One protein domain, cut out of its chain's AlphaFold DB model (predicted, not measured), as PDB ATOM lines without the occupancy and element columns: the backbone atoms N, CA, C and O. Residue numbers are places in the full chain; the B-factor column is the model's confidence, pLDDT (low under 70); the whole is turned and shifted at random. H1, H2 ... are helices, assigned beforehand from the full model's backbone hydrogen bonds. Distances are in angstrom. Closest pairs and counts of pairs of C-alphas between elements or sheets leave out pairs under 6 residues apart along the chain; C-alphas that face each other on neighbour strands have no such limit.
ATOM      1  N   SER A 472     -13.832  19.681  42.321       87.56
ATOM      2  CA  SER A 472     -12.444  19.993  42.698       87.56
ATOM      3  C   SER A 472     -11.671  20.622  41.542       87.56
ATOM      4  O   SER A 472     -11.943  20.366  40.361       87.56
ATOM      5  N   GLU A 473     -10.622  21.369  41.891       88.62
ATOM      6  CA  GLU A 473      -9.664  21.912  40.926       88.62
ATOM      7  C   GLU A 473      -9.108  20.824  40.003       88.62
ATOM      8  O   GLU A 473      -9.013  21.022  38.795       88.62
ATOM      9  N   LYS A 474      -8.828  19.626  40.532       89.44
ATOM     10  CA  LYS A 474      -8.315  18.495  39.750       89.44
ATOM     11  C   LYS A 474      -9.300  18.031  38.672       89.44
ATOM     12  O   LYS A 474      -8.891  17.760  37.539       89.44
ATOM     13  N   LYS A 475     -10.597  17.925  38.989       91.00
ATOM     14  CA  LYS A 475     -11.624  17.556  37.995       91.00
ATOM     15  C   LYS A 475     -11.827  18.666  36.969       91.00
ATOM     16  O   LYS A 475     -11.875  18.379  35.775       91.00
ATOM     17  N   GLN A 476     -11.885  19.916  37.418       93.12
ATOM     18  CA  GLN A 476     -11.984  21.081  36.539       93.12
ATOM     19  C   GLN A 476     -10.798  21.172  35.573       93.12
ATOM     20  O   GLN A 476     -11.010  21.318  34.370       93.12
ATOM     21  N   GLN A 477      -9.571  20.980  36.064       93.94
ATOM     22  CA  GLN A 477      -8.365  20.919  35.243       93.94
ATOM     23  C   GLN A 477      -8.453  19.791  34.210       93.94
ATOM     24  O   GLN A 477      -8.138  20.001  33.042       93.94
ATOM     25  N   LYS A 478      -8.922  18.597  34.602       93.81
ATOM     26  CA  LYS A 478      -9.089  17.469  33.674       93.81
ATOM     27  C   LYS A 478     -10.089  17.785  32.558       93.81
ATOM     28  O   LYS A 478      -9.819  17.468  31.399       93.81
ATOM     29  N   TYR A 479     -11.230  18.392  32.884       95.75
ATOM     30  CA  TYR A 479     -12.225  18.789  31.885       95.75
ATOM     31  C   TYR A 479     -11.708  19.905  30.978       95.75
ATOM     32  O   TYR A 479     -11.886  19.825  29.765       95.75
ATOM     33  N   LEU A 480     -11.003  20.891  31.538       96.44
ATOM     34  CA  LEU A 480     -10.390  21.978  30.778       96.44
ATOM     35  C   LEU A 480      -9.324  21.457  29.816       96.44
ATOM     36  O   LEU A 480      -9.342  21.799  28.636       96.44
ATOM     37  N   LEU A 481      -8.456  20.551  30.270       94.75
ATOM     38  CA  LEU A 481      -7.508  19.865  29.398       94.75
ATOM     39  C   LEU A 481      -8.234  19.124  28.278       94.75
ATOM     40  O   LEU A 481      -7.830  19.249  27.126       94.75
ATOM     41  N   LEU A 482      -9.303  18.380  28.570       94.50
ATOM     42  CA  LEU A 482     -10.068  17.690  27.531       94.50
ATOM     43  C   LEU A 482     -10.637  18.675  26.493       94.50
ATOM     44  O   LEU A 482     -10.504  18.419  25.300       94.50
ATOM     45  N   ALA A 483     -11.192  19.809  26.925       92.56
ATOM     46  CA  ALA A 483     -11.709  20.860  26.042       92.56
ATOM     47  C   ALA A 483     -10.620  21.522  25.174       92.56
ATOM     48  O   ALA A 483     -10.838  21.799  23.996       92.56
ATOM     49  N   ILE A 484      -9.422  21.724  25.729       91.44
ATOM     50  CA  ILE A 484      -8.257  22.206  24.974       91.44
ATOM     51  C   ILE A 484      -7.866  21.174  23.907       91.44
ATOM     52  O   ILE A 484      -7.649  21.533  22.753       91.44
ATOM     53  N   HIS A 485      -7.828  19.883  24.254       88.44
ATOM     54  CA  HIS A 485      -7.482  18.816  23.306       88.44
ATOM     55  C   HIS A 485      -8.512  18.652  22.182       88.44
ATOM     56  O   HIS A 485      -8.127  18.305  21.065       88.44
ATOM     57  N   THR A 486      -9.797  18.922  22.437       81.69
ATOM     58  CA  THR A 486     -10.828  18.952  21.383       81.69
ATOM     59  C   THR A 486     -10.773  20.221  20.525       81.69
ATOM     60  O   THR A 486     -11.535  20.332  19.567       81.69
ATOM     61  N   ASN A 487      -9.855  21.149  20.830       80.56
ATOM     62  CA  ASN A 487      -9.620  22.405  20.122       80.56
ATOM     63  C   ASN A 487     -10.885  23.267  19.970       80.56
ATOM     64  O   ASN A 487     -11.044  23.975  18.979       80.56
ATOM     65  N   ASN A 488     -11.805  23.204  20.938       76.62
ATOM     66  CA  ASN A 488     -13.070  23.931  20.890       76.62
ATOM     67  C   ASN A 488     -13.015  25.173  21.809       76.62
ATOM     68  O   ASN A 488     -13.095  25.007  23.029       76.62
ATOM     69  N   PRO A 489     -12.899  26.404  21.263       80.75
ATOM     70  CA  PRO A 489     -12.778  27.619  22.070       80.75
ATOM     71  C   PRO A 489     -13.991  27.851  22.970       80.75
ATOM     72  O   PRO A 489     -13.816  28.114  24.152       80.75
ATOM     73  N   HIS A 490     -15.205  27.619  22.471       82.38
ATOM     74  CA  HIS A 490     -16.416  27.787  23.273       82.38
ATOM     75  C   HIS A 490     -16.468  26.821  24.454       82.38
ATOM     76  O   HIS A 490     -16.882  27.202  25.538       82.38
ATOM     77  N   MET A 491     -16.000  25.584  24.279       86.94
ATOM     78  CA  MET A 491     -15.933  24.626  25.385       86.94
ATOM     79  C   MET A 491     -14.966  25.089  26.485       86.94
ATOM     80  O   MET A 491     -15.256  24.949  27.674       86.94
ATOM     81  N   VAL A 492     -13.824  25.656  26.083       91.69
ATOM     82  CA  VAL A 492     -12.837  26.249  26.997       91.69
ATOM     83  C   VAL A 492     -13.440  27.455  27.720       91.69
ATOM     84  O   VAL A 492     -13.387  27.509  28.950       91.69
ATOM     85  N   ASP A 493     -14.083  28.362  26.985       89.19
ATOM     86  CA  ASP A 493     -14.727  29.553  27.538       89.19
ATOM     87  C   ASP A 493     -15.854  29.186  28.515       89.19
ATOM     88  O   ASP A 493     -15.930  29.755  29.605       89.19
ATOM     89  N   THR A 494     -16.697  28.197  28.185       91.56
ATOM     90  CA  THR A 494     -17.769  27.701  29.063       91.56
ATOM     91  C   THR A 494     -17.208  27.142  30.369       91.56
ATOM     92  O   THR A 494     -17.766  27.418  31.433       91.56
ATOM     93  N   LEU A 495     -16.111  26.375  30.322       94.81
ATOM     94  CA  LEU A 495     -15.477  25.831  31.526       94.81
ATOM     95  C   LEU A 495     -14.874  26.934  32.393       94.81
ATOM     96  O   LEU A 495     -15.148  26.966  33.591       94.81
ATOM     97  N   ILE A 496     -14.095  27.841  31.799       94.50
ATOM     98  CA  ILE A 496     -13.439  28.944  32.516       94.50
ATOM     99  C   ILE A 496     -14.479  29.883  33.134       94.50
ATOM    100  O   ILE A 496     -14.393  30.196  34.318       94.50
ATOM    101  N   SER A 497     -15.521  30.246  32.384       91.88
ATOM    102  CA  SER A 497     -16.611  31.108  32.871       91.88
ATOM    103  C   SER A 497     -17.425  30.465  33.998       91.88
ATOM    104  O   SER A 497     -18.102  31.156  34.756       91.88
ATOM    105  N   ASN A 498     -17.369  29.136  34.131       90.38
ATOM    106  CA  ASN A 498     -18.011  28.408  35.220       90.38
ATOM    107  C   ASN A 498     -17.160  28.318  36.496       90.38
ATOM    108  O   ASN A 498     -17.678  27.848  37.516       90.38
ATOM    109  N   MET A 499     -15.904  28.766  36.463       91.75
ATOM    110  CA  MET A 499     -15.000  28.843  37.610       91.75
ATOM    111  C   MET A 499     -14.989  30.264  38.193       91.75
ATOM    112  O   MET A 499     -15.355  31.235  37.535       91.75
ATOM    113  N   ARG A 500     -14.554  30.409  39.449       89.62
ATOM    114  CA  ARG A 500     -14.237  31.741  39.992       89.62
ATOM    115  C   ARG A 500     -12.958  32.262  39.320       89.62
ATOM    116  O   ARG A 500     -12.066  31.445  39.111       89.62
ATOM    117  N   PRO A 501     -12.806  33.575  39.061       90.19
ATOM    118  CA  PRO A 501     -11.631  34.110  38.363       90.19
ATOM    119  C   PRO A 501     -10.287  33.688  38.977       90.19
ATOM    120  O   PRO A 501      -9.390  33.263  38.260       90.19
ATOM    121  N   GLU A 502     -10.169  33.721  40.307       91.06
ATOM    122  CA  GLU A 502      -8.951  33.308  41.024       91.06
ATOM    123  C   GLU A 502      -8.643  31.812  40.848       91.06
ATOM    124  O   GLU A 502      -7.496  31.421  40.661       91.06
ATOM    125  N   GLN A 503      -9.686  30.980  40.857       90.69
ATOM    126  CA  GLN A 503      -9.587  29.531  40.684       90.69
ATOM    127  C   GLN A 503      -9.272  29.156  39.233       90.69
ATOM    128  O   GLN A 503      -8.461  28.268  38.986       90.69
ATOM    129  N   ALA A 504      -9.888  29.849  38.271       92.56
ATOM    130  CA  ALA A 504      -9.547  29.717  36.862       92.56
ATOM    131  C   ALA A 504      -8.071  30.057  36.645       92.56
ATOM    132  O   ALA A 504      -7.363  29.270  36.026       92.56
ATOM    133  N   ALA A 505      -7.602  31.173  37.219       93.06
ATOM    134  CA  ALA A 505      -6.216  31.605  37.109       93.06
ATOM    135  C   ALA A 505      -5.226  30.576  37.664       93.06
ATOM    136  O   ALA A 505      -4.258  30.214  36.995       93.06
ATOM    137  N   ASP A 506      -5.501  30.051  38.855       93.56
ATOM    138  CA  ASP A 506      -4.672  29.022  39.474       93.56
ATOM    139  C   ASP A 506      -4.635  27.726  38.637       93.56
ATOM    140  O   ASP A 506      -3.553  27.243  38.295       93.56
ATOM    141  N   ILE A 507      -5.787  27.204  38.199       93.75
ATOM    142  CA  ILE A 507      -5.858  25.986  37.371       93.75
ATOM    143  C   ILE A 507      -5.147  26.174  36.030       93.75
ATOM    144  O   ILE A 507      -4.389  25.301  35.601       93.75
ATOM    145  N   VAL A 508      -5.402  27.293  35.356       94.56
ATOM    146  CA  VAL A 508      -4.842  27.601  34.039       94.56
ATOM    147  C   VAL A 508      -3.325  27.785  34.126       94.56
ATOM    148  O   VAL A 508      -2.610  27.259  33.273       94.56
ATOM    149  N   SER A 509      -2.815  28.413  35.192       93.19
ATOM    150  CA  SER A 509      -1.370  28.565  35.426       93.19
ATOM    151  C   SER A 509      -0.630  27.229  35.601       93.19
ATOM    152  O   SER A 509       0.559  27.133  35.298       93.19
ATOM    153  N   LYS A 510      -1.334  26.176  36.045       92.38
ATOM    154  CA  LYS A 510      -0.802  24.811  36.215       92.38
ATOM    155  C   LYS A 510      -0.808  23.995  34.916       92.38
ATOM    156  O   LYS A 510      -0.278  22.882  34.894       92.38
ATOM    157  N   ILE A 511      -1.434  24.483  33.843       92.19
ATOM    158  CA  ILE A 511      -1.416  23.809  32.542       92.19
ATOM    159  C   ILE A 511      -0.102  24.149  31.835       92.19
ATOM    160  O   ILE A 511       0.314  25.299  31.783       92.19
ATOM    161  N   SER A 512       0.535  23.139  31.243       89.38
ATOM    162  CA  SER A 512       1.720  23.316  30.402       89.38
ATOM    163  C   SER A 512       1.424  22.823  28.993       89.38
ATOM    164  O   SER A 512       0.968  21.692  28.809       89.38
ATOM    165  N   LEU A 513       1.710  23.659  27.997       91.88
ATOM    166  CA  LEU A 513       1.575  23.336  26.581       91.88
ATOM    167  C   LEU A 513       2.946  23.433  25.915       91.88
ATOM    168  O   LEU A 513       3.651  24.422  26.073       91.88
ATOM    169  N   SER A 514       3.323  22.408  25.157       91.62
ATOM    170  CA  SER A 514       4.512  22.462  24.302       91.62
ATOM    171  C   SER A 514       4.295  23.405  23.116       91.62
ATOM    172  O   SER A 514       3.167  23.559  22.641       91.62
ATOM    173  N   ALA A 515       5.379  23.948  22.555       88.75
ATOM    174  CA  ALA A 515       5.322  24.775  21.348       88.75
ATOM    175  C   ALA A 515       4.577  24.081  20.183       88.75
ATOM    176  O   ALA A 515       3.816  24.716  19.455       88.75
ATOM    177  N   GLU A 516       4.711  22.758  20.043       85.88
ATOM    178  CA  GLU A 516       3.978  21.969  19.042       85.88
ATOM    179  C   GLU A 516       2.466  21.903  19.304       85.88
ATOM    180  O   GLU A 516       1.670  21.918  18.362       85.88
ATOM    181  N   GLN A 517       2.041  21.846  20.570       87.62
ATOM    182  CA  GLN A 517       0.624  21.945  20.931       87.62
ATOM    183  C   GLN A 517       0.105  23.360  20.670       87.62
ATOM    184  O   GLN A 517      -0.916  23.514  20.003       87.62
ATOM    185  N   VAL A 518       0.841  24.391  21.095       88.81
ATOM    186  CA  VAL A 518       0.505  25.805  20.849       88.81
ATOM    187  C   VAL A 518       0.353  26.080  19.353       88.81
ATOM    188  O   VAL A 518      -0.598  26.736  18.928       88.81
ATOM    189  N   LYS A 519       1.214  25.499  18.514       81.75
ATOM    190  CA  LYS A 519       1.120  25.604  17.053       81.75
ATOM    191  C   LYS A 519      -0.177  25.024  16.483       81.75
ATOM    192  O   LYS A 519      -0.686  25.569  15.507       81.75
ATOM    193  N   LYS A 520      -0.747  23.983  17.093       80.88
ATOM    194  CA  LYS A 520      -1.969  23.300  16.621       80.88
ATOM    195  C   LYS A 520      -3.266  23.825  17.246       80.88
ATOM    196  O   LYS A 520      -4.333  23.578  16.693       80.88
ATOM    197  N   LEU A 521      -3.180  24.494  18.393       82.69
ATOM    198  CA  LEU A 521      -4.339  24.998  19.131       82.69
ATOM    199  C   LEU A 521      -4.841  26.318  18.575       82.69
ATOM    200  O   LEU A 521      -4.031  27.196  18.277       82.69
ATOM    201  N   ASN A 522      -6.163  26.472  18.528       78.44
ATOM    202  CA  ASN A 522      -6.875  27.683  18.148       78.44
ATOM    203  C   ASN A 522      -6.376  28.895  18.957       78.44
ATOM    204  O   ASN A 522      -6.167  28.817  20.165       78.44
ATOM    205  N   ILE A 523      -6.173  30.026  18.281       81.38
ATOM    206  CA  ILE A 523      -5.585  31.224  18.893       81.38
ATOM    207  C   ILE A 523      -6.499  31.847  19.951       81.38
ATOM    208  O   ILE A 523      -5.998  32.436  20.902       81.38
ATOM    209  N   HIS A 524      -7.817  31.666  19.843       81.94
ATOM    210  CA  HIS A 524      -8.754  32.105  20.870       81.94
ATOM    211  C   HIS A 524      -8.551  31.321  22.164       81.94
ATOM    212  O   HIS A 524      -8.429  31.938  23.208       81.94
ATOM    213  N   ILE A 525      -8.365  29.995  22.090       87.56
ATOM    214  CA  ILE A 525      -8.012  29.182  23.266       87.56
ATOM    215  C   ILE A 525      -6.734  29.722  23.909       87.56
ATOM    216  O   ILE A 525      -6.700  29.931  25.113       87.56
ATOM    217  N   LEU A 526      -5.694  29.989  23.114       91.50
ATOM    218  CA  LEU A 526      -4.416  30.493  23.631       91.50
ATOM    219  C   LEU A 526      -4.567  31.861  24.311       91.50
ATOM    220  O   LEU A 526      -4.057  32.042  25.413       91.50
ATOM    221  N   LYS A 527      -5.317  32.789  23.701       89.25
ATOM    222  CA  LYS A 527      -5.626  34.103  24.284       89.25
ATOM    223  C   LYS A 527      -6.476  33.979  25.549       89.25
ATOM    224  O   LYS A 527      -6.171  34.643  26.532       89.25
ATOM    225  N   THR A 528      -7.494  33.119  25.555       91.12
ATOM    226  CA  THR A 528      -8.310  32.849  26.745       91.12
ATOM    227  C   THR A 528      -7.432  32.298  27.871       91.12
ATOM    228  O   THR A 528      -7.539  32.758  29.004       91.12
ATOM    229  N   LEU A 529      -6.524  31.360  27.585       94.56
ATOM    230  CA  LEU A 529      -5.600  30.822  28.589       94.56
ATOM    231  C   LEU A 529      -4.630  31.895  29.111       94.56
ATOM    232  O   LEU A 529      -4.449  32.002  30.321       94.56
ATOM    233  N   GLU A 530      -4.052  32.726  28.238       92.38
ATOM    234  CA  GLU A 530      -3.169  33.839  28.629       92.38
ATOM    235  C   GLU A 530      -3.887  34.847  29.538       92.38
ATOM    236  O   GLU A 530      -3.399  35.194  30.614       92.38
ATOM    237  N   GLN A 531      -5.094  35.264  29.147       92.19
ATOM    238  CA  GLN A 531      -5.936  36.189  29.915       92.19
ATOM    239  C   GLN A 531      -6.330  35.633  31.285       92.19
ATOM    240  O   GLN A 531      -6.574  36.398  32.214       92.19
ATOM    241  N   ASN A 532      -6.366  34.307  31.415       93.75
ATOM    242  CA  ASN A 532      -6.636  33.606  32.660       93.75
ATOM    243  C   ASN A 532      -5.343  33.080  33.304       93.75
ATOM    244  O   ASN A 532      -5.371  32.067  33.983       93.75
ATOM    245  N   GLY A 533      -4.200  33.749  33.125       91.00
ATOM    246  CA  GLY A 533      -3.010  33.524  33.955       91.00
ATOM    247  C   GLY A 533      -2.047  32.432  33.481       91.00
ATOM    248  O   GLY A 533      -1.087  32.131  34.193       91.00
ATOM    249  N   MET A 534      -2.238  31.858  32.290       94.31
ATOM    250  CA  MET A 534      -1.216  31.001  31.681       94.31
ATOM    251  C   MET A 534      -0.029  31.851  31.230       94.31
ATOM    252  O   MET A 534      -0.193  32.820  30.492       94.31
ATOM    253  N   SER A 535       1.180  31.442  31.612       92.31
ATOM    254  CA  SER A 535       2.406  32.006  31.050       92.31
ATOM    255  C   SER A 535       2.945  31.089  29.956       92.31
ATOM    256  O   SER A 535       3.161  29.897  30.168       92.31
ATOM    257  N   PHE A 536       3.140  31.646  28.765       92.50
ATOM    258  CA  PHE A 536       3.756  30.942  27.645       92.50
ATOM    259  C   PHE A 536       5.266  31.175  27.644       92.50
ATOM    260  O   PHE A 536       5.724  32.288  27.911       92.50
ATOM    261  N   ASP A 537       6.041  30.139  27.321       92.50
ATOM    262  CA  ASP A 537       7.473  30.292  27.082       92.50
ATOM    263  C   ASP A 537       7.740  31.124  25.817       92.50
ATOM    264  O   ASP A 537       6.851  31.355  24.994       92.50
ATOM    265  N   LYS A 538       8.976  31.603  25.655       92.44
ATOM    266  CA  LYS A 538       9.323  32.499  24.545       92.44
ATOM    267  C   LYS A 538       8.991  31.903  23.160       92.44
ATOM    268  O   LYS A 538       8.341  32.603  22.386       92.44
ATOM    269  N   PRO A 539       9.319  30.629  22.854       92.44
ATOM    270  CA  PRO A 539       8.911  30.005  21.595       92.44
ATOM    271  C   PRO A 539       7.392  30.001  21.375       92.44
ATOM    272  O   PRO A 539       6.928  30.298  20.277       92.44
ATOM    273  N   SER A 540       6.601  29.694  22.407       92.50
ATOM    274  CA  SER A 540       5.139  29.691  22.308       92.50
ATOM    275  C   SER A 540       4.567  31.098  22.144       92.50
ATOM    276  O   SER A 540       3.647  31.280  21.350       92.50
ATOM    277  N   GLN A 541       5.124  32.100  22.828       91.00
ATOM    278  CA  GLN A 541       4.747  33.507  22.649       91.00
ATOM    279  C   GLN A 541       5.045  34.007  21.237       91.00
ATOM    280  O   GLN A 541       4.237  34.738  20.668       91.00
ATOM    281  N   ASP A 542       6.174  33.603  20.654       87.75
ATOM    282  CA  ASP A 542       6.522  33.966  19.282       87.75
ATOM    283  C   ASP A 542       5.515  33.348  18.297       87.75
ATOM    284  O   ASP A 542       5.014  34.050  17.421       87.75
ATOM    285  N   ILE A 543       5.105  32.089  18.510       86.25
ATOM    286  CA  ILE A 543       4.028  31.438  17.738       86.25
ATOM    287  C   ILE A 543       2.686  32.161  17.927       86.25
ATOM    288  O   ILE A 543       1.954  32.357  16.961       86.25
ATOM    289  N   ILE A 544       2.327  32.549  19.154       85.50
ATOM    290  CA  ILE A 544       1.082  33.278  19.450       85.50
ATOM    291  C   ILE A 544       1.089  34.651  18.777       85.50
ATOM    292  O   ILE A 544       0.096  35.036  18.165       85.50
ATOM    293  N   THR A 545       2.210  35.367  18.839       84.06
ATOM    294  CA  THR A 545       2.390  36.679  18.205       84.06
ATOM    295  C   THR A 545       2.336  36.554  16.689       84.06
ATOM    296  O   THR A 545       1.662  37.341  16.028       84.06
ATOM    297  N   GLU A 546       2.972  35.533  16.117       79.94
ATOM    298  CA  GLU A 546       2.856  35.203  14.698       79.94
ATOM    299  C   GLU A 546       1.398  34.906  14.322       79.94
ATOM    300  O   GLU A 546       0.892  35.433  13.335       79.94
ATOM    301  N   LYS A 547       0.679  34.122  15.134       77.50
ATOM    302  CA  LYS A 547      -0.749  33.837  14.932       77.50
ATOM    303  C   LYS A 547      -1.627  35.084  15.040       77.50
ATOM    304  O   LYS A 547      -2.591  35.183  14.297       77.50
ATOM    305  N   ALA A 548      -1.312  36.010  15.945       71.00
ATOM    306  CA  ALA A 548      -2.093  37.221  16.200       71.00
ATOM    307  C   ALA A 548      -1.769  38.389  15.251       71.00
ATOM    308  O   ALA A 548      -2.603  39.273  15.078       71.00
ATOM    309  N   SER A 549      -0.562  38.415  14.675       65.50
ATOM    310  CA  SER A 549      -0.112  39.422  13.698       65.50
ATOM    311  C   SER A 549      -0.537  39.105  12.267       65.50
ATOM    312  O   SER A 549      -0.550  39.995  11.417       65.50
ATOM    313  N   ARG A 550      -0.935  37.858  11.997       61.91
ATOM    314  CA  ARG A 550      -1.747  37.530  10.823       61.91
ATOM    315  C   ARG A 550      -3.075  38.270  10.997       61.91
ATOM    316  O   ARG A 550      -3.726  38.077  12.021       61.91
ATOM    317  N   GLU A 551      -3.429  39.160  10.060       47.81
ATOM    318  CA  GLU A 551      -4.706  39.890  10.094       47.81
ATOM    319  C   GLU A 551      -5.827  38.922  10.469       47.81
ATOM    320  O   GLU A 551      -5.940  37.858   9.852       47.81
ATOM    321  N   MET A 552      -6.603  39.261  11.509       42.94
ATOM    322  CA  MET A 552      -7.675  38.386  11.971       42.94
ATOM    323  C   MET A 552      -8.573  38.060  10.783       42.94
ATOM    324  O   MET A 552      -9.225  38.952  10.230       42.94
ATOM    325  N   SER A 553      -8.583  36.794  10.370       44.28
ATOM    326  CA  SER A 553      -9.424  36.374   9.256       44.28
ATOM    327  C   SER A 553     -10.872  36.572   9.678       44.28
ATOM    328  O   SER A 553     -11.233  36.455  10.860       44.28
ATOM    329  N   ILE A 554     -11.734  36.849   8.701       37.34
ATOM    330  CA  ILE A 554     -13.164  36.978   8.932       37.34
ATOM    331  C   ILE A 554     -13.702  35.706   9.604       37.34
ATOM    332  O   ILE A 554     -14.761  35.799  10.195       37.34
ATOM    333  N   PHE A 555     -12.968  34.586   9.678       40.94
ATOM    334  CA  PHE A 555     -13.305  33.418  10.486       40.94
ATOM    335  C   PHE A 555     -13.135  33.503  12.002       40.94
ATOM    336  O   PHE A 555     -13.912  32.868  12.703       40.94
ATOM    337  N   GLU A 556     -12.218  34.294  12.551       44.78
ATOM    338  CA  GLU A 556     -12.251  34.607  13.994       44.78
ATOM    339  C   GLU A 556     -13.461  35.497  14.296       44.78
ATOM    340  O   GLU A 556     -14.149  35.357  15.309       44.78
ATOM    341  N   ILE A 557     -13.801  36.331  13.312       43.12
ATOM    342  CA  ILE A 557     -15.050  37.064  13.255       43.12
ATOM    343  C   ILE A 557     -16.234  36.132  12.949       43.12
ATOM    344  O   ILE A 557     -17.298  36.460  13.424       43.12
ATOM    345  N   ILE A 558     -16.127  34.999  12.241       40.38
ATOM    346  CA  ILE A 558     -17.205  34.021  11.983       40.38
ATOM    347  C   ILE A 558     -17.309  33.056  13.154       40.38
ATOM    348  O   ILE A 558     -18.399  32.604  13.393       40.38
ATOM    349  N   GLY A 559     -16.290  32.802  13.970       38.19
ATOM    350  CA  GLY A 559     -16.455  32.145  15.271       38.19
ATOM    351  C   GLY A 559     -17.279  33.029  16.211       38.19
ATOM    352  O   GLY A 559     -18.301  32.607  16.738       38.19
ATOM    353  N   ALA A 560     -16.927  34.317  16.306       36.66
ATOM    354  CA  ALA A 560     -17.665  35.304  17.102       36.66
ATOM    355  C   ALA A 560     -19.000  35.775  16.469       36.66
ATOM    356  O   ALA A 560     -19.935  36.162  17.170       36.66
ATOM    357  N   LYS A 561     -19.124  35.766  15.137       38.66
ATOM    358  CA  LYS A 561     -20.350  36.076  14.379       38.66
ATOM    359  C   LYS A 561     -21.173  34.832  14.136       38.66
ATOM    360  O   LYS A 561     -22.346  35.035  13.918       38.66
ATOM    361  N   LEU A 562     -20.659  33.604  14.200       37.84
ATOM    362  CA  LEU A 562     -21.476  32.387  14.214       37.84
ATOM    363  C   LEU A 562     -22.351  32.426  15.439       37.84
ATOM    364  O   LEU A 562     -23.468  32.000  15.286       37.84
ATOM    365  N   VAL A 563     -21.917  33.035  16.552       36.16
ATOM    366  CA  VAL A 563     -22.731  33.336  17.744       36.16
ATOM    367  C   VAL A 563     -23.811  34.392  17.461       36.16
ATOM    368  O   VAL A 563     -24.979  34.149  17.728       36.16
ATOM    369  N   LYS A 564     -23.492  35.533  16.829       36.09
ATOM    370  CA  LYS A 564     -24.523  36.534  16.444       36.09
ATOM    371  C   LYS A 564     -25.421  36.080  15.287       36.09
ATOM    372  O   LYS A 564     -26.552  36.535  15.157       36.09
ATOM    373  N   PHE A 565     -24.907  35.209  14.431       36.41
ATOM    374  CA  PHE A 565     -25.598  34.498  13.367       36.41
ATOM    375  C   PHE A 565     -26.393  33.334  13.958       36.41
ATOM    376  O   PHE A 565     -27.442  33.046  13.415       36.41
ATOM    377  N   PHE A 566     -25.979  32.752  15.089       35.97
ATOM    378  CA  PHE A 566     -26.724  31.794  15.912       35.97
ATOM    379  C   PHE A 566     -27.923  32.497  16.518       35.97
ATOM    380  O   PHE A 566     -29.039  32.047  16.322       35.97
ATOM    381  N   ASP A 567     -27.714  33.654  17.150       37.16
ATOM    382  CA  ASP A 567     -28.784  34.488  17.690       37.16
ATOM    383  C   ASP A 567     -29.721  34.945  16.565       37.16
ATOM    384  O   ASP A 567     -30.937  34.851  16.684       37.16
ATOM    385  N   TYR A 568     -29.178  35.368  15.419       38.28
ATOM    386  CA  TYR A 568     -29.967  35.748  14.246       38.28
ATOM    387  C   TYR A 568     -30.711  34.564  13.606       38.28
ATOM    388  O   TYR A 568     -31.867  34.728  13.231       38.28
ATOM    389  N   ILE A 569     -30.100  33.381  13.476       36.78
ATOM    390  CA  ILE A 569     -30.728  32.163  12.949       36.78
ATOM    391  C   ILE A 569     -31.782  31.666  13.931       36.78
ATOM    392  O   ILE A 569     -32.897  31.421  13.494       36.78
TER     393      ILE A 569
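Overview. This is residues 472 to 569 of the 645 residues of a protein of Fluoribacter bozemanae (UniProt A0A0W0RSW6). Six helices make a compact body with the short helix H5 at its core: H1, H2 and H5 stand side by side as a triangle, H3 crosses one end of these three, and H4 and H6 make a second pair of helices on another side of H5. The longest helix, H7, leaves this body as an arm at the end of the printed part, and its residues 561 to 569 stick out. The printed part has 98 residues with seven named helices, H1 to H7 in order along the chain, and no named strand; its class is all helix. It is compact, with a radius of gyration of the C-alphas of 13.8 A, and the C-alphas span 37 by 32 by 21 A along the three main axes.

Along the chain. The longest helix by residues is H7, residues 554 to 569, which runs 18.6 A from C-alpha 554 at (-13.164, 36.978, 8.932) to C-alpha 569 at (-30.728, 32.163, 12.949). It has a kink of 46 degrees near residue 561. Before it comes H6, residues 538 to 549, 16.0 A long, with C-alpha 538 at (9.323, 32.499, 24.545). H5 is residues 523 to 531, and H4, six residues, is residues 515 to 520. H3 is residues 501 to 509 and H2 is residues 489 to 497. H1, residues 473 to 485, is 18.0 A long and begins with C-alpha 473 at (-9.664, 21.912, 40.926).

Arrangement. H7 touches no helix; from H5 it is only just apart, the closest C-alphas being 8.1 A from each other. H6 and H7 are also apart, though they follow each other in the chain. H6 touches H5 with residues 544 to 548 alone, at a steep tilt of 59 degrees, opposite ways; the closest C-alphas are those of Ile 523 and Lys 547, 6.8 A apart. With residues 539 to 544 alone H6 touches H4, at a shallow tilt of 28 degrees, the same way, closest at the C-alphas of Ala 515 and Ser 540, 5.0 A. H4 and H5 are close but not clearly touching, with the C-alphas of Val 518 and Leu 526 at 7.3 A. H5 touches H2 at a shallow tilt of 19 degrees, the same way, and the closest C-alphas are those of Pro 489 and Ile 525, 5.2 A apart. H1 and H2 form a helical hairpin: they touch at a shallow tilt of 15 degrees, opposite ways, with the C-alphas of Ala 483 and Val 492 closest at 5.6 A. H1 touches H3 with residues 473 to 477 alone, at a steep tilt of 63 degrees, the same way, closest at the C-alphas of Gln 477 and Ile 507, 6.0 A. H3 is close to H5 but not clearly touching, with the C-alphas of Val 508 and Leu 529 at 6.4 A. H3 and H6 are apart. In H1, H2, H3, H4, H5 and H6 every backbone O i to N i+4 pair is within hydrogen-bond range; in H7 10 of 12 are.

Size, cuts and confidence. The two C-alphas farthest apart are those of Lys 538 and Ile 569, 41.7 A. Residues 549 to 555 and 561 to 569 stand free; the body without them has 82 residues and spans 35 by 29 by 19 A. The printed part has no cut. The link from H5 to H6 is short, the other five links are tight, and no link is long. The mean pLDDT of the printed part is 79.0; residues 549 to 569 are under 70, and the mean over H7 is 38.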